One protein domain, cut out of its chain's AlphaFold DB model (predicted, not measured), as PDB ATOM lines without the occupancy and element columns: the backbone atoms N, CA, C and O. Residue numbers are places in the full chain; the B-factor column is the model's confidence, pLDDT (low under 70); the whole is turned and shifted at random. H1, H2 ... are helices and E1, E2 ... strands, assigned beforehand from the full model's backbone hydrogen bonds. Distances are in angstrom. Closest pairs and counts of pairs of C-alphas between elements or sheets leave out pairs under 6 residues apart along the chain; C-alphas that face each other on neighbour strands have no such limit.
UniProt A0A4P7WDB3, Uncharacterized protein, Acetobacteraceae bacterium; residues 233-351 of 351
ATOM      1  N   GLU A 233     -48.651  30.099 -12.584       95.94
ATOM      2  CA  GLU A 233     -49.800  29.976 -13.493       95.94
ATOM      3  C   GLU A 233     -49.358  29.891 -14.952       95.94
ATOM      4  O   GLU A 233     -50.016  29.224 -15.750       95.94
ATOM      5  N   LEU A 234     -48.251  30.548 -15.310       97.75
ATOM      6  CA  LEU A 234     -47.697  30.495 -16.656       97.75
ATOM      7  C   LEU A 234     -47.245  29.076 -17.010       97.75
ATOM      8  O   LEU A 234     -47.671  28.570 -18.042       97.75
ATOM      9  N   PHE A 235     -46.502  28.395 -16.135       98.00
ATOM     10  CA  PHE A 235     -46.119  26.992 -16.344       98.00
ATOM     11  C   PHE A 235     -47.339  26.072 -16.503       98.00
ATOM     12  O   PHE A 235     -47.402  25.278 -17.442       98.00
ATOM     13  N   LEU A 236     -48.364  26.230 -15.657       95.69
ATOM     14  CA  LEU A 236     -49.631  25.510 -15.836       95.69
ATOM     15  C   LEU A 236     -50.301  25.842 -17.184       95.69
ATOM     16  O   LEU A 236     -50.828  24.952 -17.845       95.69
ATOM     17  N   THR A 237     -50.278  27.108 -17.608       95.25
ATOM     18  CA  THR A 237     -50.843  27.552 -18.893       95.25
ATOM     19  C   THR A 237     -50.118  26.919 -20.076       95.25
ATOM     20  O   THR A 237     -50.781  26.480 -21.011       95.25
ATOM     21  N   MET A 238     -48.791  26.780 -20.014       97.06
ATOM     22  CA  MET A 238     -48.007  26.111 -21.057       97.06
ATOM     23  C   MET A 238     -48.478  24.671 -21.310       97.06
ATOM     24  O   MET A 238     -48.544  24.248 -22.458       97.06
ATOM     25  N   LEU A 239     -48.873  23.935 -20.263       94.94
ATOM     26  CA  LEU A 239     -49.404  22.572 -20.401       94.94
ATOM     27  C   LEU A 239     -50.868  22.526 -20.876       94.94
ATOM     28  O   LEU A 239     -51.329  21.489 -21.353       94.94
ATOM     29  N   LYS A 240     -51.629  23.615 -20.714       92.50
ATOM     30  CA  LYS A 240     -53.040  23.688 -21.137       92.50
ATOM     31  C   LYS A 240     -53.190  24.111 -22.589       92.50
ATOM     32  O   LYS A 240     -54.033  23.563 -23.290       92.50
ATOM     33  N   THR A 241     -52.420  25.113 -22.992       94.25
ATOM     34  CA  THR A 241     -52.504  25.769 -24.300       94.25
ATOM     35  C   THR A 241     -51.102  25.933 -24.900       94.25
ATOM     36  O   THR A 241     -50.638  27.064 -25.119       94.25
ATOM     37  N   PRO A 242     -50.379  24.818 -25.133       95.38
ATOM     38  CA  PRO A 242     -49.004  24.851 -25.626       95.38
ATOM     39  C   PRO A 242     -48.877  25.567 -26.972       95.38
ATOM     40  O   PRO A 242     -47.889  26.251 -27.213       95.38
ATOM     41  N   GLU A 243     -49.892  25.502 -27.832       94.38
ATOM     42  CA  GLU A 243     -49.944  26.180 -29.129       94.38
ATOM     43  C   GLU A 243     -49.824  27.709 -29.025       94.38
ATOM     44  O   GLU A 243     -49.239  28.352 -29.895       94.38
ATOM     45  N   LYS A 244     -50.302  28.303 -27.925       95.38
ATOM     46  CA  LYS A 244     -50.144  29.739 -27.636       95.38
ATOM     47  C   LYS A 244     -48.817  30.068 -26.951       95.38
ATOM     48  O   LYS A 244     -48.498  31.239 -26.767       95.38
ATOM     49  N   CYS A 245     -48.062  29.045 -26.565       96.88
ATOM     50  CA  CYS A 245     -46.780  29.123 -25.870       96.88
ATOM     51  C   CYS A 245     -45.631  28.625 -26.762       96.88
ATOM     52  O   CYS A 245     -44.629  28.140 -26.258       96.88
ATOM     53  N   GLY A 246     -45.777  28.709 -28.092       94.38
ATOM     54  CA  GLY A 246     -44.756  28.294 -29.062       94.38
ATOM     55  C   GLY A 246     -44.794  26.815 -29.473       94.38
ATOM     56  O   GLY A 246     -43.959  26.387 -30.265       94.38
ATOM     57  N   GLY A 247     -45.766  26.039 -29.003       94.81
ATOM     58  CA  GLY A 247     -45.941  24.625 -29.342       94.81
ATOM     59  C   GLY A 247     -45.420  23.674 -28.264       94.81
ATOM     60  O   GLY A 247     -44.668  24.066 -27.373       94.81
ATOM     61  N   LYS A 248     -45.847  22.408 -28.348       94.56
ATOM     62  CA  LYS A 248     -45.589  21.374 -27.328       94.56
ATOM     63  C   LYS A 248     -44.097  21.155 -27.088       94.56
ATOM     64  O   LYS A 248     -43.677  21.217 -25.941       94.56
ATOM     65  N   ASP A 249     -43.304  21.020 -28.146       93.31
ATOM     66  CA  ASP A 249     -41.859  20.777 -28.029       93.31
ATOM     67  C   ASP A 249     -41.147  21.935 -27.318       93.31
ATOM     68  O   ASP A 249     -40.324  21.727 -26.429       93.31
ATOM     69  N   HIS A 250     -41.524  23.177 -27.647       95.75
ATOM     70  CA  HIS A 250     -40.976  24.352 -26.973       95.75
ATOM     71  C   HIS A 250     -41.346  24.380 -25.494       95.75
ATOM     72  O   HIS A 250     -40.504  24.687 -24.653       95.75
ATOM     73  N   VAL A 251     -42.599  24.051 -25.179       97.00
ATOM     74  CA  VAL A 251     -43.085  23.965 -23.804       97.00
ATOM     75  C   VAL A 251     -42.310  22.913 -23.016       97.00
ATOM     76  O   VAL A 251     -41.863  23.216 -21.915       97.00
ATOM     77  N   LEU A 252     -42.114  21.712 -23.564       95.75
ATOM     78  CA  LEU A 252     -41.377  20.639 -22.890       95.75
ATOM     79  C   LEU A 252     -39.915  21.033 -22.646       95.75
ATOM     80  O   LEU A 252     -39.436  20.879 -21.526       95.75
ATOM     81  N   ALA A 253     -39.244  21.629 -23.637       94.44
ATOM     82  CA  ALA A 253     -37.887  22.154 -23.475       94.44
ATOM     83  C   ALA A 253     -37.812  23.249 -22.392       94.44
ATOM     84  O   ALA A 253     -36.967  23.187 -21.505       94.44
ATOM     85  N   THR A 254     -38.755  24.197 -22.400       97.00
ATOM     86  CA  THR A 254     -38.837  25.275 -21.394       97.00
ATOM     87  C   THR A 254     -39.045  24.713 -19.985       97.00
ATOM     88  O   THR A 254     -38.445  25.183 -19.018       97.00
ATOM     89  N   TRP A 255     -39.911  23.705 -19.847       97.19
ATOM     90  CA  TRP A 255     -40.132  23.011 -18.581       97.19
ATOM     91  C   TRP A 255     -38.876  22.275 -18.109       97.19
ATOM     92  O   TRP A 255     -38.554  22.362 -16.925       97.19
ATOM     93  N   ALA A 256     -38.160  21.599 -19.010       94.44
ATOM     94  CA  ALA A 256     -36.908  20.914 -18.699       94.44
ATOM     95  C   ALA A 256     -35.810  21.887 -18.233       94.44
ATOM     96  O   ALA A 256     -35.099  21.601 -17.275       94.44
ATOM     97  N   GLU A 257     -35.707  23.056 -18.865       95.31
ATOM     98  CA  GLU A 257     -34.669  24.048 -18.568       95.31
ATOM     99  C   GLU A 257     -34.965  24.870 -17.302       95.31
ATOM    100  O   GLU A 257     -34.086  25.094 -16.470       95.31
ATOM    101  N   HIS A 258     -36.211  25.317 -17.125       97.38
ATOM    102  CA  HIS A 258     -36.553  26.309 -16.099       97.38
ATOM    103  C   HIS A 258     -37.466  25.784 -14.986       97.38
ATOM    104  O   HIS A 258     -37.664  26.474 -13.981       97.38
ATOM    105  N   GLY A 259     -38.046  24.588 -15.130       96.88
ATOM    106  CA  GLY A 259     -39.029  24.059 -14.180       96.88
ATOM    107  C   GLY A 259     -38.488  23.960 -12.752       96.88
ATOM    108  O   GLY A 259     -39.189  24.329 -11.808       96.88
ATOM    109  N   SER A 260     -37.219  23.570 -12.589       97.12
ATOM    110  CA  SER A 260     -36.557  23.479 -11.281       97.12
ATOM    111  C   SER A 260     -36.435  24.837 -10.593       97.12
ATOM    112  O   SER A 260     -36.761  24.962  -9.411       97.12
ATOM    113  N   THR A 261     -36.072  25.882 -11.343       98.00
ATOM    114  CA  THR A 261     -35.947  27.264 -10.847       98.00
ATOM    115  C   THR A 261     -37.256  27.784 -10.252       98.00
ATOM    116  O   THR A 261     -37.251  28.508  -9.255       98.00
ATOM    117  N   TYR A 262     -38.393  27.391 -10.829       97.88
ATOM    118  CA  TYR A 262     -39.716  27.876 -10.425       97.88
ATOM    119  C   TYR A 262     -40.575  26.831  -9.706       97.88
ATOM    120  O   TYR A 262     -41.765  27.071  -9.469       97.88
ATOM    121  N   ALA A 263     -39.998  25.697  -9.301       97.69
ATOM    122  CA  ALA A 263     -40.730  24.564  -8.735       97.69
ATOM    123  C   ALA A 263     -41.622  24.960  -7.549       97.69
ATOM    124  O   ALA A 263     -42.779  24.549  -7.465       97.69
ATOM    125  N   LYS A 264     -41.144  25.846  -6.664       97.38
ATOM    126  CA  LYS A 264     -41.925  26.340  -5.516       97.38
ATOM    127  C   LYS A 264     -43.202  27.069  -5.951       97.38
ATOM    128  O   LYS A 264     -44.271  26.858  -5.375       97.38
ATOM    129  N   GLN A 265     -43.106  27.944  -6.950       97.38
ATOM    130  CA  GLN A 265     -44.229  28.707  -7.489       97.38
ATOM    131  C   GLN A 265     -45.189  27.790  -8.255       97.38
ATOM    132  O   GLN A 265     -46.404  27.913  -8.085       97.38
ATOM    133  N   ILE A 266     -44.651  26.847  -9.037       97.94
ATOM    134  CA  ILE A 266     -45.418  25.841  -9.782       97.94
ATOM    135  C   ILE A 266     -46.242  24.976  -8.820       97.94
ATOM    136  O   ILE A 266     -47.459  24.874  -8.978       97.94
ATOM    137  N   LEU A 267     -45.621  24.423  -7.771       97.12
ATOM    138  CA  LEU A 267     -46.299  23.592  -6.769       97.12
ATOM    139  C   LEU A 267     -47.390  24.369  -6.024       97.12
ATOM    140  O   LEU A 267     -48.514  23.882  -5.879       97.12
ATOM    141  N   LYS A 268     -47.106  25.618  -5.630       95.94
ATOM    142  CA  LYS A 268     -48.095  26.498  -4.988       95.94
ATOM    143  C   LYS A 268     -49.318  26.735  -5.879       95.94
ATOM    144  O   LYS A 268     -50.442  26.753  -5.374       95.94
ATOM    145  N   THR A 269     -49.119  26.941  -7.181       94.69
ATOM    146  CA  THR A 269     -50.221  27.080  -8.141       94.69
ATOM    147  C   THR A 269     -50.963  25.758  -8.329       94.69
ATOM    148  O   THR A 269     -52.195  25.737  -8.268       94.69
ATOM    149  N   SER A 270     -50.232  24.652  -8.484       94.00
ATOM    150  CA  SER A 270     -50.794  23.318  -8.698       94.00
ATOM    151  C   SER A 270     -51.782  22.929  -7.591       94.00
ATOM    152  O   SER A 270     -52.932  22.579  -7.876       94.00
ATOM    153  N   GLN A 271     -51.401  23.108  -6.325       93.69
ATOM    154  CA  GLN A 271     -52.263  22.779  -5.185       93.69
ATOM    155  C   GLN A 271     -53.552  23.608  -5.127       93.69
ATOM    156  O   GLN A 271     -54.563  23.132  -4.617       93.69
ATOM    157  N   LYS A 272     -53.530  24.853  -5.619       91.69
ATOM    158  CA  LYS A 272     -54.654  25.793  -5.473       91.69
ATOM    159  C   LYS A 272     -55.617  25.799  -6.651       91.69
ATOM    160  O   LYS A 272     -56.780  26.142  -6.461       91.69
ATOM    161  N   ARG A 273     -55.127  25.545  -7.866       87.12
ATOM    162  CA  ARG A 273     -55.875  25.871  -9.094       87.12
ATOM    163  C   ARG A 273     -55.875  24.801 -10.169       87.12
ATOM    164  O   ARG A 273     -56.568  24.984 -11.167       87.12
ATOM    165  N   SER A 274     -55.112  23.727  -9.993       90.06
ATOM    166  CA  SER A 274     -55.024  22.688 -11.012       90.06
ATOM    167  C   SER A 274     -55.967  21.518 -10.728       90.06
ATOM    168  O   SER A 274     -56.223  21.175  -9.572       90.06
ATOM    169  N   SER A 275     -56.523  20.936 -11.790       92.19
ATOM    170  CA  SER A 275     -57.324  19.707 -11.707       92.19
ATOM    171  C   SER A 275     -56.440  18.494 -11.388       92.19
ATOM    172  O   SER A 275     -55.224  18.560 -11.535       92.19
ATOM    173  N   GLN A 276     -57.020  17.353 -10.997       91.81
ATOM    174  CA  GLN A 276     -56.231  16.148 -10.680       91.81
ATOM    175  C   GLN A 276     -55.329  15.698 -11.841       91.81
ATOM    176  O   GLN A 276     -54.190  15.303 -11.617       91.81
ATOM    177  N   ILE A 277     -55.808  15.792 -13.086       92.38
ATOM    178  CA  ILE A 277     -54.997  15.433 -14.256       92.38
ATOM    179  C   ILE A 277     -53.879  16.450 -14.517       92.38
ATOM    180  O   ILE A 277     -52.780  16.078 -14.914       92.38
ATOM    181  N   GLU A 278     -54.117  17.734 -14.251       94.44
ATOM    182  CA  GLU A 278     -53.078  18.763 -14.346       94.44
ATOM    183  C   GLU A 278     -52.027  18.596 -13.242       94.44
ATOM    184  O   GLU A 278     -50.839  18.740 -13.513       94.44
ATOM    185  N   GLN A 279     -52.447  18.226 -12.027       95.38
ATOM    186  CA  GLN A 279     -51.544  17.858 -10.933       95.38
ATOM    187  C   GLN A 279     -50.657  16.682 -11.324       95.38
ATOM    188  O   GLN A 279     -49.464  16.728 -11.051       95.38
ATOM    189  N   ALA A 280     -51.206  15.673 -12.006       95.12
ATOM    190  CA  ALA A 280     -50.415  14.545 -12.477       95.12
ATOM    191  C   ALA A 280     -49.370  14.941 -13.523       95.12
ATOM    192  O   ALA A 280     -48.230  14.512 -13.423       95.12
ATOM    193  N   ARG A 281     -49.722  15.800 -14.489       95.69
ATOM    194  CA  ARG A 281     -48.772  16.282 -15.512       95.69
ATOM    195  C   ARG A 281     -47.645  17.114 -14.908       95.69
ATOM    196  O   ARG A 281     -46.488  16.912 -15.251       95.69
ATOM    197  N   ILE A 282     -47.994  18.037 -14.008       96.75
ATOM    198  CA  ILE A 282     -47.017  18.864 -13.287       96.75
ATOM    199  C   ILE A 282     -46.124  17.978 -12.423       96.75
ATOM    200  O   ILE A 282     -44.907  18.110 -12.463       96.75
ATOM    201  N   GLY A 283     -46.740  17.093 -11.645       96.50
ATOM    202  CA  GLY A 283     -46.054  16.191 -10.739       96.50
ATOM    203  C   GLY A 283     -45.072  15.288 -11.466       96.50
ATOM    204  O   GLY A 283     -43.896  15.323 -11.133       96.50
ATOM    205  N   PHE A 284     -45.522  14.603 -12.520       95.75
ATOM    206  CA  PHE A 284     -44.675  13.787 -13.390       95.75
ATOM    207  C   PHE A 284     -43.453  14.562 -13.889       95.75
ATOM    208  O   PHE A 284     -42.331  14.074 -13.794       95.75
ATOM    209  N   PHE A 285     -43.647  15.789 -14.377       95.38
ATOM    210  CA  PHE A 285     -42.534  16.564 -14.909       95.38
ATOM    211  C   PHE A 285     -41.542  16.975 -13.808       95.38
ATOM    212  O   PHE A 285     -40.335  16.837 -13.976       95.38
ATOM    213  N   LEU A 286     -42.021  17.460 -12.658       96.94
ATOM    214  CA  LEU A 286     -41.131  17.856 -11.559       96.94
ATOM    215  C   LEU A 286     -40.416  16.649 -10.917       96.94
ATOM    216  O   LEU A 286     -39.272  16.776 -10.497       96.94
ATOM    217  N   ASP A 287     -41.084  15.501 -10.843       96.31
ATOM    218  CA  ASP A 287     -40.604  14.279 -10.192       96.31
ATOM    219  C   ASP A 287     -39.718  13.424 -11.108       96.31
ATOM    220  O   ASP A 287     -38.543  13.212 -10.827       96.31
ATOM    221  N   GLU A 288     -40.256  12.948 -12.230       94.25
ATOM    222  CA  GLU A 288     -39.587  11.948 -13.069       94.25
ATOM    223  C   GLU A 288     -38.674  12.574 -14.127       94.25
ATOM    224  O   GLU A 288     -37.673  11.965 -14.506       94.25
ATOM    225  N   ILE A 289     -38.975  13.795 -14.582       93.62
ATOM    226  CA  ILE A 289     -38.119  14.508 -15.542       93.62
ATOM    227  C   ILE A 289     -37.073  15.355 -14.810       93.62
ATOM    228  O   ILE A 289     -35.889  15.270 -15.115       93.62
ATOM    229  N   LEU A 290     -37.476  16.156 -13.823       94.19
ATOM    230  CA  LEU A 290     -36.567  17.090 -13.144       94.19
ATOM    231  C   LEU A 290     -35.957  16.559 -11.841       94.19
ATOM    232  O   LEU A 290     -35.095  17.226 -11.270       94.19
ATOM    233  N   HIS A 291     -36.381  15.382 -11.368       94.69
ATOM    234  CA  HIS A 291     -35.851  14.730 -10.164       94.69
ATOM    235  C   HIS A 291     -35.905  15.607  -8.903       94.69
ATOM    236  O   HIS A 291     -35.020  15.569  -8.045       94.69
ATOM    237  N   ILE A 292     -36.960  16.415  -8.775       95.69
ATOM    238  CA  ILE A 292     -37.152  17.303  -7.631       95.69
ATOM    239  C   ILE A 292     -37.787  16.523  -6.486       95.69
ATOM    240  O   ILE A 292     -38.957  16.150  -6.534       95.69
ATOM    241  N   SER A 293     -37.041  16.367  -5.394       93.81
ATOM    242  CA  SER A 293     -37.588  15.827  -4.150       93.81
ATOM    243  C   SER A 293     -38.327  16.916  -3.370       93.81
ATOM    244  O   SER A 293     -37.750  17.934  -2.974       93.81
ATOM    245  N   ASN A 294     -39.633  16.733  -3.162       94.94
ATOM    246  CA  ASN A 294     -40.454  17.655  -2.382       94.94
ATOM    247  C   ASN A 294     -41.657  16.935  -1.739       94.94
ATOM    248  O   ASN A 294     -42.386  16.242  -2.451       94.94
ATOM    249  N   PRO A 295     -41.969  17.163  -0.445       95.62
ATOM    250  CA  PRO A 295     -43.128  16.543   0.209       95.62
ATOM    251  C   PRO A 295     -44.473  16.841  -0.472       95.62
ATOM    252  O   PRO A 295     -45.403  16.040  -0.413       95.62
ATOM    253  N   VAL A 296     -44.596  17.995  -1.136       95.50
ATOM    254  CA  VAL A 296     -45.796  18.335  -1.907       95.50
ATOM    255  C   VAL A 296     -45.927  17.442  -3.135       95.50
ATOM    256  O   VAL A 296     -47.037  17.010  -3.431       95.50
ATOM    257  N   ILE A 297     -44.825  17.163  -3.835       96.81
ATOM    258  CA  ILE A 297     -44.815  16.258  -4.992       96.81
ATOM    259  C   ILE A 297     -45.257  14.866  -4.542       96.81
ATOM    260  O   ILE A 297     -46.156  14.297  -5.149       96.81
ATOM    261  N   GLU A 298     -44.734  14.380  -3.419       95.25
ATOM    262  CA  GLU A 298     -45.128  13.086  -2.856       95.25
ATOM    263  C   GLU A 298     -46.626  13.023  -2.514       95.25
ATOM    264  O   GLU A 298     -47.334  12.107  -2.923       95.25
ATOM    265  N   ASN A 299     -47.166  14.063  -1.876       95.00
ATOM    266  CA  ASN A 299     -48.604  14.153  -1.613       95.00
ATOM    267  C   ASN A 299     -49.443  14.153  -2.908       95.00
ATOM    268  O   ASN A 299     -50.532  13.577  -2.960       95.00
ATOM    269  N   LEU A 300     -48.962  14.822  -3.962       94.38
ATOM    270  CA  LEU A 300     -49.630  14.821  -5.263       94.38
ATOM    271  C   LEU A 300     -49.564  13.443  -5.937       94.38
ATOM    272  O   LEU A 300     -50.568  13.061  -6.543       94.38
ATOM    273  N   ARG A 301     -48.441  12.721  -5.802       94.75
ATOM    274  CA  ARG A 301     -48.227  11.349  -6.297       94.75
ATOM    275  C   ARG A 301     -49.242  10.395  -5.669       94.75
ATOM    276  O   ARG A 301     -50.029   9.787  -6.386       94.75
ATOM    277  N   GLN A 302     -49.348  10.407  -4.339       94.12
ATOM    278  CA  GLN A 302     -50.312   9.596  -3.580       94.12
ATOM    279  C   GLN A 302     -51.764   9.843  -4.016       94.12
ATOM    280  O   GLN A 302     -52.563   8.923  -4.151       94.12
ATOM    281  N   LYS A 303     -52.129  11.094  -4.334       92.19
ATOM    282  CA  LYS A 303     -53.470  11.419  -4.863       92.19
ATOM    283  C   LYS A 303     -53.758  10.815  -6.239       92.19
ATOM    284  O   LYS A 303     -54.931  10.767  -6.633       92.19
ATOM    285  N   GLN A 304     -52.726  10.419  -6.984       92.62
ATOM    286  CA  GLN A 304     -52.877   9.763  -8.278       92.62
ATOM    287  C   GLN A 304     -53.014   8.247  -8.168       92.62
ATOM    288  O   GLN A 304     -53.417   7.637  -9.158       92.62
ATOM    289  N   GLU A 305     -52.747   7.637  -7.014       89.94
ATOM    290  CA  GLU A 305     -52.889   6.193  -6.828       89.94
ATOM    291  C   GLU A 305     -54.310   5.719  -7.161       89.94
ATOM    292  O   GLU A 305     -55.317   6.366  -6.851       89.94
ATOM    293  N   GLY A 306     -54.398   4.594  -7.875       84.25
ATOM    294  CA  GLY A 306     -55.668   4.003  -8.299       84.25
ATOM    295  C   GLY A 306     -56.475   4.830  -9.310       84.25
ATOM    296  O   GLY A 306     -57.555   4.402  -9.721       84.25
ATOM    297  N   LYS A 307     -55.991   6.000  -9.755       86.31
ATOM    298  CA  LYS A 307     -56.673   6.795 -10.782       86.31
ATOM    299  C   LYS A 307     -56.444   6.163 -12.153       86.31
ATOM    300  O   LYS A 307     -55.332   6.159 -12.658       86.31
ATOM    301  N   ARG A 308     -57.510   5.684 -12.795       77.62
ATOM    302  CA  ARG A 308     -57.485   5.114 -14.155       77.62
ATOM    303  C   ARG A 308     -58.492   5.822 -15.063       77.62
ATOM    304  O   ARG A 308     -59.422   6.459 -14.573       77.62
ATOM    305  N   GLY A 309     -58.307   5.719 -16.379       72.88
ATOM    306  CA  GLY A 309     -59.272   6.197 -17.375       72.88
ATOM    307  C   GLY A 309     -58.630   6.719 -18.660       72.88
ATOM    308  O   GLY A 309     -57.525   7.257 -18.637       72.88
ATOM    309  N   GLY A 310     -59.355   6.613 -19.778       69.00
ATOM    310  CA  GLY A 310     -58.865   6.971 -21.119       69.00
ATOM    311  C   GLY A 310     -58.495   8.451 -21.321       69.00
ATOM    312  O   GLY A 310     -57.883   8.798 -22.329       69.00
ATOM    313  N   SER A 311     -58.821   9.327 -20.369       72.06
ATOM    314  CA  SER A 311     -58.459  10.750 -20.377       72.06
ATOM    315  C   SER A 311     -57.096  11.049 -19.740       72.06
ATOM    316  O   SER A 311     -56.640  12.196 -19.788       72.06
ATOM    317  N   ARG A 312     -56.419  10.048 -19.159       88.69
ATOM    318  CA  ARG A 312     -55.142  10.218 -18.448       88.69
ATOM    319  C   ARG A 312     -53.930  10.213 -19.380       88.69
ATOM    320  O   ARG A 312     -52.991   9.446 -19.208       88.69
ATOM    321  N   LYS A 313     -53.957  11.116 -20.357       90.88
ATOM    322  CA  LYS A 313     -52.853  11.401 -21.280       90.88
ATOM    323  C   LYS A 313     -52.120  12.673 -20.862       90.88
ATOM    324  O   LYS A 313     -52.756  13.611 -20.356       90.88
ATOM    325  N   PHE A 314     -50.813  12.735 -21.112       92.19
ATOM    326  CA  PHE A 314     -50.023  13.951 -20.927       92.19
ATOM    327  C   PHE A 314     -50.554  15.060 -21.842       92.19
ATOM    328  O   PHE A 314     -50.965  16.115 -21.359       92.19
ATOM    329  N   TRP A 315     -50.693  14.775 -23.139       91.38
ATOM    330  CA  TRP A 315     -51.396  15.643 -24.081       91.38
ATOM    331  C   TRP A 315     -52.797  15.097 -24.366       91.38
ATOM    332  O   TRP A 315     -52.930  14.031 -24.971       91.38
ATOM    333  N   PRO A 316     -53.872  15.783 -23.938       86.56
ATOM    334  CA  PRO A 316     -55.224  15.249 -24.084       86.56
ATOM    335  C   PRO A 316     -55.678  15.134 -25.549       86.56
ATOM    336  O   PRO A 316     -56.500  14.272 -25.856       86.56
ATOM    337  N   ASP A 317     -55.121  15.959 -26.435       85.06
ATOM    338  CA  ASP A 317     -55.453  16.061 -27.859       85.06
ATOM    339  C   ASP A 317     -54.622  15.145 -28.776       85.06
ATOM    340  O   ASP A 317     -54.961  15.004 -29.944       85.06
ATOM    341  N   LYS A 318     -53.553  14.514 -28.273       83.62
ATOM    342  CA  LYS A 318     -52.820  13.476 -29.012       83.62
ATOM    343  C   LYS A 318     -53.429  12.109 -28.729       83.62
ATOM    344  O   LYS A 318     -53.861  11.847 -27.602       83.62
ATOM    345  N   ASP A 319     -53.430  11.227 -29.716       83.25
ATOM    346  CA  ASP A 319     -53.787   9.826 -29.502       83.25
ATOM    347  C   ASP A 319     -52.790   9.141 -28.568       83.25
ATOM    348  O   ASP A 319     -51.751   9.702 -28.208       83.25
ATOM    349  N   TYR A 320     -53.140   7.943 -28.110       75.00
ATOM    350  CA  TYR A 320     -52.142   7.081 -27.495       75.00
ATOM    351  C   TYR A 320     -51.092   6.735 -28.545       75.00
ATOM    352  O   TYR A 320     -51.418   6.533 -29.717       75.00
ATOM    353  N   SER A 321     -49.832   6.650 -28.125       73.62
ATOM    354  CA  SER A 321     -48.822   6.010 -28.959       73.62
ATOM    355  C   SER A 321     -49.280   4.578 -29.290       73.62
ATOM    356  O   SER A 321     -50.064   3.995 -28.537       73.62
ATOM    357  N   PRO A 322     -48.802   3.971 -30.387       72.62
ATOM    358  CA  PRO A 322     -48.967   2.536 -30.599       72.62
ATOM    359  C   PRO A 322     -48.549   1.758 -29.343       72.62
ATOM    360  O   PRO A 322     -47.645   2.200 -28.629       72.62
ATOM    361  N   ALA A 323     -49.193   0.623 -29.054       63.09
ATOM    362  CA  ALA A 323     -48.969  -0.127 -27.810       63.09
ATOM    363  C   ALA A 323     -47.475  -0.415 -27.554       63.09
ATOM    364  O   ALA A 323     -46.989  -0.238 -26.444       63.09
ATOM    365  N   GLU A 324     -46.728  -0.722 -28.614       61.88
ATOM    366  CA  GLU A 324     -45.285  -1.005 -28.601       61.88
ATOM    367  C   GLU A 324     -44.394   0.204 -28.250       61.88
ATOM    368  O   GLU A 324     -43.221   0.039 -27.932       61.88
ATOM    369  N   LYS A 325     -44.930   1.430 -28.304       67.69
ATOM    370  CA  LYS A 325     -44.231   2.693 -27.987       67.69
ATOM    371  C   LYS A 325     -44.944   3.504 -26.904       67.69
ATOM    372  O   LYS A 325     -44.657   4.687 -26.718       67.69
ATOM    373  N   THR A 326     -45.927   2.914 -26.225       70.62
ATOM    374  CA  THR A 326     -46.680   3.618 -25.186       70.62
ATOM    375  C   THR A 326     -45.856   3.672 -23.915       70.62
ATOM    376  O   THR A 326     -45.760   2.697 -23.177       70.62
ATOM    377  N   LEU A 327     -45.286   4.841 -23.649       85.75
ATOM    378  CA  LEU A 327     -44.691   5.144 -22.359       85.75
ATOM    379  C   LEU A 327     -45.788   5.514 -21.364       85.75
ATOM    380  O   LEU A 327     -46.720   6.260 -21.680       85.75
ATOM    381  N   TYR A 328     -45.672   4.988 -20.152       89.38
ATOM    382  CA  TYR A 328     -46.624   5.213 -19.077       89.38
ATOM    383  C   TYR A 328     -45.871   5.451 -17.775       89.38
ATOM    384  O   TYR A 328     -45.007   4.662 -17.408       89.38
ATOM    385  N   SER A 329     -46.216   6.530 -17.075       92.00
ATOM    386  CA  SER A 329     -45.758   6.742 -15.704       92.00
ATOM    387  C   SER A 329     -46.733   6.059 -14.753       92.00
ATOM    388  O   SER A 329     -47.884   6.491 -14.605       92.00
ATOM    389  N   GLU A 330     -46.265   4.994 -14.103       91.31
ATOM    390  CA  GLU A 330     -47.033   4.263 -13.093       91.31
ATOM    391  C   GLU A 330     -47.292   5.123 -11.855       91.31
ATOM    392  O   GLU A 330     -48.427   5.190 -11.378       91.31
ATOM    393  N   ASN A 331     -46.281   5.871 -11.404       92.25
ATOM    394  CA  ASN A 331     -46.373   6.729 -10.220       92.25
ATOM    395  C   ASN A 331     -47.437   7.824 -10.368       92.25
ATOM    396  O   ASN A 331     -48.107   8.188  -9.402       92.25
ATOM    397  N   TRP A 332     -47.606   8.356 -11.580       94.50
ATOM    398  CA  TRP A 332     -48.525   9.466 -11.855       94.50
ATOM    399  C   TRP A 332     -49.815   9.038 -12.559       94.50
ATOM    400  O   TRP A 332     -50.705   9.866 -12.812       94.50
ATOM    401  N   ASN A 333     -49.932   7.741 -12.848       93.88
ATOM    402  CA  ASN A 333     -50.977   7.140 -13.659       93.88
ATOM    403  C   ASN A 333     -51.250   7.946 -14.936       93.88
ATOM    404  O   ASN A 333     -52.344   8.493 -15.126       93.88
ATOM    405  N   LEU A 334     -50.218   8.112 -15.763       92.88
ATOM    406  CA  LEU A 334     -50.228   9.050 -16.880       92.88
ATOM    407  C   LEU A 334     -49.582   8.448 -18.129       92.88
ATOM    408  O   LEU A 334     -48.407   8.096 -18.123       92.88
ATOM    409  N   ALA A 335     -50.337   8.393 -19.224       91.81
ATOM    410  CA  ALA A 335     -49.809   8.012 -20.528       91.81
ATOM    411  C   ALA A 335     -49.001   9.161 -21.145       91.81
ATOM    412  O   ALA A 335     -49.501  10.279 -21.295       91.81
ATOM    413  N   LEU A 336     -47.763   8.867 -21.525       91.50
ATOM    414  CA  LEU A 336     -46.772   9.806 -22.040       91.50
ATOM    415  C   LEU A 336     -46.767   9.756 -23.568       91.50
ATOM    416  O   LEU A 336     -45.904   9.169 -24.212       91.50
ATOM    417  N   ASN A 337     -47.793  10.354 -24.157       89.62
ATOM    418  CA  ASN A 337     -48.078  10.295 -25.587       89.62
ATOM    419  C   ASN A 337     -47.361  11.384 -26.407       89.62
ATOM    420  O   ASN A 337     -47.954  12.022 -27.283       89.62
ATOM    421  N   ASP A 338     -46.085  11.622 -26.102       88.94
ATOM    422  CA  ASP A 338     -45.215  12.537 -26.839       88.94
ATOM    423  C   ASP A 338     -43.848  11.885 -27.103       88.94
ATOM    424  O   ASP A 338     -43.257  11.371 -26.149       88.94
ATOM    425  N   PRO A 339     -43.324  11.912 -28.347       86.06
ATOM    426  CA  PRO A 339     -41.996  11.380 -28.662       86.06
ATOM    427  C   PRO A 339     -40.871  11.950 -27.792       86.06
ATOM    428  O   PRO A 339     -39.937  11.219 -27.478       86.06
ATOM    429  N   PHE A 340     -41.001  13.196 -27.316       87.00
ATOM    430  CA  PHE A 340     -40.041  13.809 -26.393       87.00
ATOM    431  C   PHE A 340     -39.707  12.907 -25.197       87.00
ATOM    432  O   PHE A 340     -38.550  12.808 -24.795       87.00
ATOM    433  N   PHE A 341     -40.707  12.228 -24.626       87.75
ATOM    434  CA  PHE A 341     -40.481  11.363 -23.468       87.75
ATOM    435  C   PHE A 341     -39.693  10.108 -23.848       87.75
ATOM    436  O   PHE A 341     -38.869   9.648 -23.063       87.75
ATOM    437  N   GLN A 342     -39.893   9.583 -25.058       82.69
ATOM    438  CA  GLN A 342     -39.124   8.447 -25.556       82.69
ATOM    439  C   GLN A 342     -37.655   8.808 -25.741       82.69
ATOM    440  O   GLN A 342     -36.790   8.076 -25.260       82.69
ATOM    441  N   ASP A 343     -37.375   9.962 -26.336       81.38
ATOM    442  CA  ASP A 343     -36.007  10.445 -26.519       81.38
ATOM    443  C   ASP A 343     -35.333  10.746 -25.169       81.38
ATOM    444  O   ASP A 343     -34.182  10.363 -24.939       81.38
ATOM    445  N   TYR A 344     -36.067  11.360 -24.235       81.94
ATOM    446  CA  TYR A 344     -35.578  11.651 -22.887       81.94
ATOM    447  C   TYR A 344     -35.177  10.380 -22.127       81.94
ATOM    448  O   TYR A 344     -34.060  10.281 -21.622       81.94
ATOM    449  N   PHE A 345     -36.057   9.375 -22.071       79.50
ATOM    450  CA  PHE A 345     -35.752   8.144 -21.343       79.50
ATOM    451  C   PHE A 345     -34.709   7.279 -22.061       79.50
ATOM    452  O   PHE A 345     -33.895   6.647 -21.395       79.50
ATOM    453  N   THR A 346     -34.662   7.287 -23.398       76.81
ATOM    454  CA  THR A 346     -33.649   6.526 -24.151       76.81
ATOM    455  C   THR A 346     -32.252   7.133 -23.990       76.81
ATOM    456  O   THR A 346     -31.288   6.403 -23.767       76.81
ATOM    457  N   SER A 347     -32.128   8.464 -24.043       72.25
ATOM    458  CA  SER A 347     -30.839   9.153 -23.861       72.25
ATOM    459  C   SER A 347     -30.264   8.989 -22.450       72.25
ATOM    460  O   SER A 347     -29.051   8.879 -22.310       72.25
ATOM    461  N   LYS A 348     -31.120   8.886 -21.424       60.94
ATOM    462  CA  LYS A 348     -30.721   8.616 -20.032       60.94
ATOM    463  C   LYS A 348     -30.269   7.181 -19.757       60.94
ATOM    464  O   LYS A 348     -29.523   6.970 -18.814       60.94
ATOM    465  N   VAL A 349     -30.733   6.197 -20.527       57.53
ATOM    466  CA  VAL A 349     -30.275   4.797 -20.404       57.53
ATOM    467  C   VAL A 349     -28.907   4.601 -21.075       57.53
ATOM    468  O   VAL A 349     -28.176   3.679 -20.728       57.53
ATOM    469  N   ALA A 350     -28.551   5.472 -22.025       46.59
ATOM    470  CA  ALA A 350     -27.262   5.459 -22.717       46.59
ATOM    471  C   ALA A 350     -26.149   6.271 -22.013       46.59
ATOM    472  O   ALA A 350     -24.991   6.175 -22.424       46.59
ATOM    473  N   SER A 351     -26.492   7.066 -20.993       40.75
ATOM    474  CA  SER A 351     -25.592   7.873 -20.149       40.75
ATOM    475  C   SER A 351     -25.402   7.243 -18.780       40.75
ATOM    476  O   SER A 351     -24.262   7.271 -18.270       40.75
TER     477      SER A 351
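Overview. This is residues 233 to 351 of the 351 residues of an uncharacterized protein of Acetobacteraceae bacterium (UniProt A0A4P7WDB3). H5 runs through the middle of a compact, mostly helical body: H4 folds back beside it, H6 crosses it, and the small strand hairpin of E1 and E2 packs on the side away from H4. H1, H2 and H3 sit together on one side of this body, and residues 346 to 351, of which 346 to 349 belong to H7, stick out. The printed part has 119 residues, with H1 to H6, then antiparallel E1 and E2, then H7; the radius of gyration of the C-alphas is 13.4 A and the spans are 36 by 32 by 31 A.

Arrangement. H1, residues 233 to 240, touches H3, residues 248 to 258, the closest C-alphas being those of Met 238 and Val 251, 6.0 A. H2, residues 242 to 245, only just touches H3, and only at the corner, with Pro 242 and Lys 248 closest at 5.2 A between C-alphas. H4, residues 263 to 273, and H5, residues 276 to 289, form a helical hairpin at a shallow tilt of 13 degrees. H6, residues 295 to 302, touches H5 at a steep tilt of 61 degrees, with C-alphas 283 and 297 closest at 5.9 A. E1, residues 327 to 329, and E2, residues 334 to 336, form an antiparallel hairpin, with N 329 and O 334 2.9 A apart. H7, residues 339 to 349, is close to H3 but not clearly touching. Each O i to N i+4 pair is within hydrogen-bond range in H1, H3, H5, H6 and H7, and 6 of 7 are in H4; H2 is too short for one.

Along the chain. C-alpha 233 begins H1 at (-49.800, 29.976, -13.493), and C-alpha 349 ends H7 at (-30.275, 4.797, -20.404). H5 is 18.8 A long and H7 15.8 A.

Size, cuts and confidence. The printed part has no cut. The link from H6 to E1 is long, with 24 residues. The pLDDT is under 70 at residues 310, 323 to 325 and 348 to 351.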